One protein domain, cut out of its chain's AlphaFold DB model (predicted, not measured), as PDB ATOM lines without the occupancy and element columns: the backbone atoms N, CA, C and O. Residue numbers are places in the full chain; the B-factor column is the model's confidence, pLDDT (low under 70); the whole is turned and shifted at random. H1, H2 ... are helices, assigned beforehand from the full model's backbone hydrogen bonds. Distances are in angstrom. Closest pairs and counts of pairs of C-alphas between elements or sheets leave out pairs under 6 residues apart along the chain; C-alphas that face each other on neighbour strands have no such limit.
ATOM      1  N   ASP A  16     -16.007 -37.646  13.368       92.75
ATOM      2  CA  ASP A  16     -14.679 -38.019  12.861       92.75
ATOM      3  C   ASP A  16     -14.159 -39.307  13.507       92.75
ATOM      4  O   ASP A  16     -13.826 -40.248  12.794       92.75
ATOM      5  N   VAL A  17     -14.207 -39.410  14.840       90.69
ATOM      6  CA  VAL A  17     -13.822 -40.635  15.559       90.69
ATOM      7  C   VAL A  17     -14.683 -41.827  15.143       90.69
ATOM      8  O   VAL A  17     -14.157 -42.910  14.908       90.69
ATOM      9  N   THR A  18     -16.002 -41.644  15.030       89.88
ATOM     10  CA  THR A  18     -16.922 -42.743  14.683       89.88
ATOM     11  C   THR A  18     -16.713 -43.198  13.242       89.88
ATOM     12  O   THR A  18     -16.710 -44.394  12.973       89.88
ATOM     13  N   ILE A  19     -16.510 -42.268  12.311       93.12
ATOM     14  CA  ILE A  19     -16.228 -42.571  10.911       93.12
ATOM     15  C   ILE A  19     -14.922 -43.355  10.800       93.12
ATOM     16  O   ILE A  19     -14.915 -44.425  10.193       93.12
ATOM     17  N   SER A  20     -13.860 -42.884  11.454       92.62
ATOM     18  CA  SER A  20     -12.579 -43.582  11.484       92.62
ATOM     19  C   SER A  20     -12.702 -44.983  12.079       92.62
ATOM     20  O   SER A  20     -12.295 -45.961  11.460       92.62
ATOM     21  N   GLN A  21     -13.337 -45.100  13.246       89.44
ATOM     22  CA  GLN A  21     -13.490 -46.365  13.961       89.44
ATOM     23  C   GLN A  21     -14.358 -47.385  13.212       89.44
ATOM     24  O   GLN A  21     -14.101 -48.592  13.266       89.44
ATOM     25  N   MET A  22     -15.432 -46.919  12.572       89.56
ATOM     26  CA  MET A  22     -16.460 -47.804  12.028       89.56
ATOM     27  C   MET A  22     -16.267 -48.123  10.549       89.56
ATOM     28  O   MET A  22     -16.790 -49.139  10.087       89.56
ATOM     29  N   TYR A  23     -15.553 -47.274   9.809       92.12
ATOM     30  CA  TYR A  23     -15.504 -47.361   8.352       92.12
ATOM     31  C   TYR A  23     -14.103 -47.288   7.749       92.12
ATOM     32  O   TYR A  23     -13.963 -47.645   6.580       92.12
ATOM     33  N   SER A  24     -13.079 -46.860   8.493       93.38
ATOM     34  CA  SER A  24     -11.757 -46.603   7.914       93.38
ATOM     35  C   SER A  24     -10.740 -47.717   8.199       93.38
ATOM     36  O   SER A  24     -10.444 -47.983   9.367       93.38
ATOM     37  N   PRO A  25     -10.171 -48.356   7.157       91.62
ATOM     38  CA  PRO A  25      -9.111 -49.359   7.285       91.62
ATOM     39  C   PRO A  25      -7.958 -48.967   8.209       91.62
ATOM     40  O   PRO A  25      -7.580 -49.776   9.056       91.62
ATOM     41  N   TYR A  26      -7.447 -47.732   8.105       89.56
ATOM     42  CA  TYR A  26      -6.268 -47.295   8.866       89.56
ATOM     43  C   TYR A  26      -6.452 -47.387  10.388       89.56
ATOM     44  O   TYR A  26      -5.472 -47.469  11.125       89.56
ATOM     45  N   TYR A  27      -7.699 -47.341  10.870       87.50
ATOM     46  CA  TYR A  27      -8.002 -47.389  12.297       87.50
ATOM     47  C   TYR A  27      -7.819 -48.798  12.881       87.50
ATOM     48  O   TYR A  27      -7.643 -48.958  14.084       87.50
ATOM     49  N   GLY A  28      -7.869 -49.838  12.041       84.88
ATOM     50  CA  GLY A  28      -7.593 -51.217  12.448       84.88
ATOM     51  C   GLY A  28      -8.777 -52.026  12.956       84.88
ATOM     52  O   GLY A  28      -8.621 -53.206  13.248       84.88
ATOM     53  N   TYR A  29      -9.977 -51.447  13.028       86.50
ATOM     54  CA  TYR A  29     -11.193 -52.156  13.463       86.50
ATOM     55  C   TYR A  29     -12.025 -52.703  12.295       86.50
ATOM     56  O   TYR A  29     -13.197 -53.043  12.445       86.50
ATOM     57  N   MET A  30     -11.437 -52.790  11.105       88.44
ATOM     58  CA  MET A  30     -12.091 -53.338   9.916       88.44
ATOM     59  C   MET A  30     -11.871 -54.855   9.809       88.44
ATOM     60  O   MET A  30     -10.982 -55.387  10.480       88.44
ATOM     61  N   PRO A  31     -12.662 -55.591   8.997       88.31
ATOM     62  CA  PRO A  31     -12.428 -57.017   8.776       88.31
ATOM     63  C   PRO A  31     -10.963 -57.308   8.438       88.31
ATOM     64  O   PRO A  31     -10.379 -56.629   7.595       88.31
ATOM     65  N   GLY A  32     -10.391 -58.297   9.127       86.38
ATOM     66  CA  GLY A  32      -8.963 -58.624   9.079       86.38
ATOM     67  C   GLY A  32      -8.146 -58.020  10.227       86.38
ATOM     68  O   GLY A  32      -7.123 -58.591  10.590       86.38
ATOM     69  N   GLY A  33      -8.617 -56.939  10.860       82.75
ATOM     70  CA  GLY A  33      -8.008 -56.354  12.060       82.75
ATOM     71  C   GLY A  33      -6.565 -55.878  11.874       82.75
ATOM     72  O   GLY A  33      -5.803 -55.898  12.834       82.75
ATOM     73  N   MET A  34      -6.156 -55.571  10.635       82.69
ATOM     74  CA  MET A  34      -4.754 -55.352  10.235       82.69
ATOM     75  C   MET A  34      -3.811 -56.505  10.620       82.69
ATOM     76  O   MET A  34      -2.600 -56.328  10.714       82.69
ATOM     77  N   THR A  35      -4.352 -57.707  10.829       82.25
ATOM     78  CA  THR A  35      -3.554 -58.889  11.153       82.25
ATOM     79  C   THR A  35      -2.865 -59.392   9.889       82.25
ATOM     80  O   THR A  35      -3.507 -59.587   8.848       82.25
ATOM     81  N   GLU A  36      -1.551 -59.603   9.971       84.75
ATOM     82  CA  GLU A  36      -0.760 -60.117   8.854       84.75
ATOM     83  C   GLU A  36      -1.297 -61.478   8.382       84.75
ATOM     84  O   GLU A  36      -1.651 -62.351   9.175       84.75
ATOM     85  N   GLY A  37      -1.392 -61.654   7.063       89.75
ATOM     86  CA  GLY A  37      -1.895 -62.882   6.445       89.75
ATOM     87  C   GLY A  37      -3.422 -63.025   6.418       89.75
ATOM     88  O   GLY A  37      -3.921 -63.961   5.791       89.75
ATOM     89  N   PHE A  38      -4.184 -62.119   7.041       90.19
ATOM     90  CA  PHE A  38      -5.646 -62.092   6.914       90.19
ATOM     91  C   PHE A  38      -6.074 -61.297   5.672       90.19
ATOM     92  O   PHE A  38      -5.324 -60.474   5.144       90.19
ATOM     93  N   TRP A  39      -7.303 -61.527   5.193       90.94
ATOM     94  CA  TRP A  39      -7.928 -60.592   4.256       90.94
ATOM     95  C   TRP A  39      -8.297 -59.321   5.020       90.94
ATOM     96  O   TRP A  39      -9.165 -59.365   5.894       90.94
ATOM     97  N   ASN A  40      -7.621 -58.221   4.697       90.88
ATOM     98  CA  ASN A  40      -7.851 -56.914   5.291       90.88
ATOM     99  C   ASN A  40      -8.658 -56.052   4.321       90.88
ATOM    100  O   ASN A  40      -8.329 -55.959   3.139       90.88
ATOM    101  N   TYR A  41      -9.736 -55.447   4.815       91.94
ATOM    102  CA  TYR A  41     -10.474 -54.461   4.031       91.94
ATOM    103  C   TYR A  41      -9.610 -53.212   3.806       91.94
ATOM    104  O   TYR A  41      -9.010 -52.707   4.750       91.94
ATOM    105  N   GLU A  42      -9.589 -52.696   2.576       93.19
ATOM    106  CA  GLU A  42      -8.793 -51.534   2.179       93.19
ATOM    107  C   GLU A  42      -9.630 -50.551   1.358       93.19
ATOM    108  O   GLU A  42     -10.366 -50.944   0.452       93.19
ATOM    109  N   ASN A  43      -9.462 -49.257   1.625       95.06
ATOM    110  CA  ASN A  43     -10.022 -48.175   0.831       95.06
ATOM    111  C   ASN A  43      -9.241 -46.877   1.078       95.06
ATOM    112  O   ASN A  43      -9.475 -46.152   2.047       95.06
ATOM    113  N   LYS A  44      -8.337 -46.558   0.147       94.69
ATOM    114  CA  LYS A  44      -7.429 -45.407   0.264       94.69
ATOM    115  C   LYS A  44      -8.147 -44.058   0.308       94.69
ATOM    116  O   LYS A  44      -7.635 -43.129   0.920       94.69
ATOM    117  N   GLU A  45      -9.300 -43.921  -0.347       95.56
ATOM    118  CA  GLU A  45     -10.040 -42.652  -0.351       95.56
ATOM    119  C   GLU A  45     -10.795 -42.445   0.967       95.56
ATOM    120  O   GLU A  45     -10.808 -41.326   1.481       95.56
ATOM    121  N   ILE A  46     -11.360 -43.512   1.549       95.88
ATOM    122  CA  ILE A  46     -11.916 -43.460   2.907       95.88
ATOM    123  C   ILE A  46     -10.821 -43.082   3.904       95.88
ATOM    124  O   ILE A  46     -11.023 -42.150   4.679       95.88
ATOM    125  N   ASP A  47      -9.668 -43.754   3.859       94.56
ATOM    126  CA  ASP A  47      -8.555 -43.461   4.767       94.56
ATOM    127  C   ASP A  47      -8.086 -42.014   4.622       94.56
ATOM    128  O   ASP A  47      -7.991 -41.297   5.616       94.56
ATOM    129  N   ARG A  48      -7.887 -41.536   3.387       94.38
ATOM    130  CA  ARG A  48      -7.449 -40.160   3.117       94.38
ATOM    131  C   ARG A  48      -8.404 -39.121   3.709       94.38
ATOM    132  O   ARG A  48      -7.952 -38.149   4.311       94.38
ATOM    133  N   ILE A  49      -9.717 -39.293   3.530       95.44
ATOM    134  CA  ILE A  49     -10.711 -38.339   4.045       95.44
ATOM    135  C   ILE A  49     -10.855 -38.453   5.568       95.44
ATOM    136  O   ILE A  49     -10.909 -37.439   6.262       95.44
ATOM    137  N   ALA A  50     -10.900 -39.669   6.112       95.06
ATOM    138  CA  ALA A  50     -11.063 -39.876   7.547       95.06
ATOM    139  C   ALA A  50      -9.840 -39.391   8.342       95.06
ATOM    140  O   ALA A  50     -10.001 -38.698   9.344       95.06
ATOM    141  N   GLN A  51      -8.621 -39.652   7.853       93.19
ATOM    142  CA  GLN A  51      -7.387 -39.116   8.436       93.19
ATOM    143  C   GLN A  51      -7.346 -37.588   8.364       93.19
ATOM    144  O   GLN A  51      -6.960 -36.937   9.331       93.19
ATOM    145  N   LYS A  52      -7.797 -36.991   7.256       93.19
ATOM    146  CA  LYS A  52      -7.952 -35.536   7.164       93.19
ATOM    147  C   LYS A  52      -8.897 -35.007   8.256       93.19
ATOM    148  O   LYS A  52      -8.568 -34.041   8.941       93.19
ATOM    149  N   ASN A  53     -10.048 -35.646   8.456       94.56
ATOM    150  CA  ASN A  53     -11.043 -35.196   9.432       94.56
ATOM    151  C   ASN A  53     -10.592 -35.373  10.885       94.56
ATOM    152  O   ASN A  53     -10.719 -34.438  11.672       94.56
ATOM    153  N   ILE A  54     -10.051 -36.535  11.258       92.56
ATOM    154  CA  ILE A  54      -9.651 -36.787  12.651       92.56
ATOM    155  C   ILE A  54      -8.496 -35.873  13.092       92.56
ATOM    156  O   ILE A  54      -8.428 -35.482  14.254       92.56
ATOM    157  N   ASN A  55      -7.630 -35.473  12.153       92.19
ATOM    158  CA  ASN A  55      -6.495 -34.586  12.412       92.19
ATOM    159  C   ASN A  55      -6.842 -33.086  12.300       92.19
ATOM    160  O   ASN A  55      -5.960 -32.237  12.421       92.19
ATOM    161  N   GLY A  56      -8.110 -32.724  12.063       93.81
ATOM    162  CA  GLY A  56      -8.522 -31.317  11.961       93.81
ATOM    163  C   GLY A  56      -8.025 -30.610  10.692       93.81
ATOM    164  O   GLY A  56      -7.840 -29.392  10.687       93.81
ATOM    165  N   TRP A  57      -7.767 -31.349   9.607       94.25
ATOM    166  CA  TRP A  57      -7.202 -30.823   8.355       94.25
ATOM    167  C   TRP A  57      -8.262 -30.231   7.420       94.25
ATOM    168  O   TRP A  57      -8.327 -30.543   6.233       94.25
ATOM    169  N   PHE A  58      -9.109 -29.364   7.959       94.12
ATOM    170  CA  PHE A  58     -10.165 -28.671   7.227       94.12
ATOM    171  C   PHE A  58     -10.264 -27.226   7.706       94.12
ATOM    172  O   PHE A  58      -9.927 -26.913   8.846       94.12
ATOM    173  N   LEU A  59     -10.713 -26.326   6.833       94.56
ATOM    174  CA  LEU A  59     -10.783 -24.890   7.122       94.56
ATOM    175  C   LEU A  59     -12.165 -24.449   7.602       94.56
ATOM    176  O   LEU A  59     -12.298 -23.396   8.223       94.56
ATOM    177  N   THR A  60     -13.201 -25.230   7.294       95.19
ATOM    178  CA  THR A  60     -14.599 -24.855   7.537       95.19
ATOM    179  C   THR A  60     -15.417 -26.024   8.076       95.19
ATOM    180  O   THR A  60     -15.076 -27.188   7.874       95.19
ATOM    181  N   ALA A  61     -16.532 -25.709   8.737       94.62
ATOM    182  CA  ALA A  61     -17.487 -26.718   9.188       94.62
ATOM    183  C   ALA A  61     -18.134 -27.477   8.015       94.62
ATOM    184  O   ALA A  61     -18.368 -28.679   8.115       94.62
ATOM    185  N   ASP A  62     -18.391 -26.795   6.897       95.25
ATOM    186  CA  ASP A  62     -19.007 -27.402   5.712       95.25
ATOM    187  C   ASP A  62     -18.109 -28.475   5.094       95.25
ATOM    188  O   ASP A  62     -18.586 -29.533   4.690       95.25
ATOM    189  N   GLU A  63     -16.799 -28.223   5.058       94.69
ATOM    190  CA  GLU A  63     -15.806 -29.194   4.606       94.69
ATOM    191  C   GLU A  63     -15.829 -30.453   5.477       94.69
ATOM    192  O   GLU A  63     -15.949 -31.555   4.946       94.69
ATOM    193  N   TYR A  64     -15.826 -30.284   6.801       95.88
ATOM    194  CA  TYR A  64     -15.935 -31.388   7.752       95.88
ATOM    195  C   TYR A  64     -17.195 -32.235   7.529       95.88
ATOM    196  O   TYR A  64     -17.115 -33.460   7.411       95.88
ATOM    197  N   TRP A  65     -18.372 -31.604   7.469       95.12
ATOM    198  CA  TRP A  65     -19.633 -32.333   7.324       95.12
ATOM    199  C   TRP A  65     -19.728 -33.040   5.977       95.12
ATOM    200  O   TRP A  65     -20.092 -34.214   5.928       95.12
ATOM    201  N   LYS A  66     -19.338 -32.364   4.891       95.25
ATOM    202  CA  LYS A  66     -19.317 -32.947   3.547       95.25
ATOM    203  C   LYS A  66     -18.412 -34.176   3.477       95.25
ATOM    204  O   LYS A  66     -18.806 -35.185   2.896       95.25
ATOM    205  N   ASP A  67     -17.228 -34.098   4.074       95.62
ATOM    206  CA  ASP A  67     -16.253 -35.182   4.059       95.62
ATOM    207  C   ASP A  67     -16.727 -36.389   4.884       95.62
ATOM    208  O   ASP A  67     -16.678 -37.519   4.395       95.62
ATOM    209  N   ASN A  68     -17.269 -36.175   6.089       95.44
ATOM    210  CA  ASN A  68     -17.823 -37.267   6.902       95.44
ATOM    211  C   ASN A  68     -19.034 -37.939   6.231       95.44
ATOM    212  O   ASN A  68     -19.104 -39.168   6.195       95.44
ATOM    213  N   ILE A  69     -19.954 -37.156   5.650       94.12
ATOM    214  CA  ILE A  69     -21.116 -37.692   4.920       94.12
ATOM    215  C   ILE A  69     -20.656 -38.502   3.702       94.12
ATOM    216  O   ILE A  69     -21.171 -39.595   3.470       94.12
ATOM    217  N   LYS A  70     -19.653 -38.016   2.956       95.38
ATOM    218  CA  LYS A  70     -19.085 -38.740   1.810       95.38
ATOM    219  C   LYS A  70     -18.502 -40.091   2.231       95.38
ATOM    220  O   LYS A  70     -18.796 -41.095   1.584       95.38
ATOM    221  N   VAL A  71     -17.709 -40.139   3.307       96.06
ATOM    222  CA  VAL A  71     -17.154 -41.411   3.806       96.06
ATOM    223  C   VAL A  71     -18.265 -42.355   4.256       96.06
ATOM    224  O   VAL A  71     -18.244 -43.531   3.899       96.06
ATOM    225  N   GLN A  72     -19.265 -41.850   4.981       94.50
ATOM    226  CA  GLN A  72     -20.404 -42.658   5.410       94.50
ATOM    227  C   GLN A  72     -21.172 -43.244   4.217       94.50
ATOM    228  O   GLN A  72     -21.510 -44.427   4.225       94.50
ATOM    229  N   GLU A  73     -21.420 -42.451   3.172       93.38
ATOM    230  CA  GLU A  73     -22.078 -42.911   1.947       93.38
ATOM    231  C   GLU A  73     -21.271 -44.015   1.248       93.38
ATOM    232  O   GLU A  73     -21.835 -45.043   0.867       93.38
ATOM    233  N   MET A  74     -19.955 -43.824   1.102       95.31
ATOM    234  CA  MET A  74     -19.058 -44.827   0.516       95.31
ATOM    235  C   MET A  74     -19.094 -46.133   1.316       95.31
ATOM    236  O   MET A  74     -19.318 -47.200   0.746       95.31
ATOM    237  N   ALA A  75     -18.958 -46.047   2.638       92.94
ATOM    238  CA  ALA A  75     -18.925 -47.214   3.510       92.94
ATOM    239  C   ALA A  75     -20.242 -48.008   3.493       92.94
ATOM    240  O   ALA A  75     -20.226 -49.240   3.449       92.94
ATOM    241  N   LEU A  76     -21.389 -47.318   3.476       92.19
ATOM    242  CA  LEU A  76     -22.701 -47.962   3.373       92.19
ATOM    243  C   LEU A  76     -22.911 -48.641   2.012       92.19
ATOM    244  O   LEU A  76     -23.531 -49.702   1.957       92.19
ATOM    245  N   LYS A  77     -22.381 -48.070   0.922       93.31
ATOM    246  CA  LYS A  77     -22.431 -48.675  -0.421       93.31
ATOM    247  C   LYS A  77     -21.548 -49.913  -0.544       93.31
ATOM    248  O   LYS A  77     -21.928 -50.853  -1.236       93.31
ATOM    249  N   GLU A  78     -20.397 -49.921   0.120       92.31
ATOM    250  CA  GLU A  78     -19.502 -51.084   0.145       92.31
ATOM    251  C   GLU A  78     -19.976 -52.184   1.098       92.31
ATOM    252  O   GLU A  78     -19.570 -53.335   0.953       92.31
ATOM    253  N   ALA A  79     -20.867 -51.850   2.039       90.62
ATOM    254  CA  ALA A  79     -21.536 -52.788   2.938       90.62
ATOM    255  C   ALA A  79     -20.574 -53.705   3.721       90.62
ATOM    256  O   ALA A  79     -20.924 -54.829   4.087       90.62
TER     257      ALA A  79
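AT A GLANCE: This is residues 16 to 79 of the 592 residues of an uncharacterized protein of Spirochaetes bacterium ADurb.Bin110 (UniProt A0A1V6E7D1). Three helices pack together as a triangle, the long H3 beside the shorter H1 and H2, and a long loop, residues 24 to 43, makes a turn to Gly 37 at one end of the longest axis. The 64 printed residues hold H1, H2 and H3 in that order, with no named strand: all helix. The whole is compact, radius of gyration of the C-alphas 11.9 A, yet elongated, spanning 40 by 23 by 17 A.

IN THESE COORDINATES: H1, residues 16 to 23, begins at C-alpha 16 (-14.679, -38.019, 12.861). H2 is residues 44 to 54, 15.3 A long. H3, residues 61 to 78, 26.1 A long, ends at C-alpha 78 (-19.502, -51.084, 0.145).

HOW THE PARTS SIT: H1 and H2, a helical hairpin, touch at a shallow tilt of 27 degrees, opposite ways; their closest C-alphas, Asp 16 and Ile 54, are 5.2 A apart. H3 touches H1 with residues 68 to 75 alone, at a shallow tilt of 9 degrees, the same way; the closest C-alphas, Tyr 23 and Ala 75, are 5.9 A apart. H2 and H3, also a helical hairpin, touch at 37 degrees, only just a steep tilt, opposite ways; the closest C-alphas, Ile 46 and Val 71, are 5.7 A apart. In H1, H2 and H3 every O i to N i+4 pair is within hydrogen-bond range.

THE WHOLE: The C-alphas farthest apart, Gly 37 and Thr 60, are 40.1 A apart. The H1 to H2 link is long. The printed part has no cut, and no printed residue is under 70 in pLDDT.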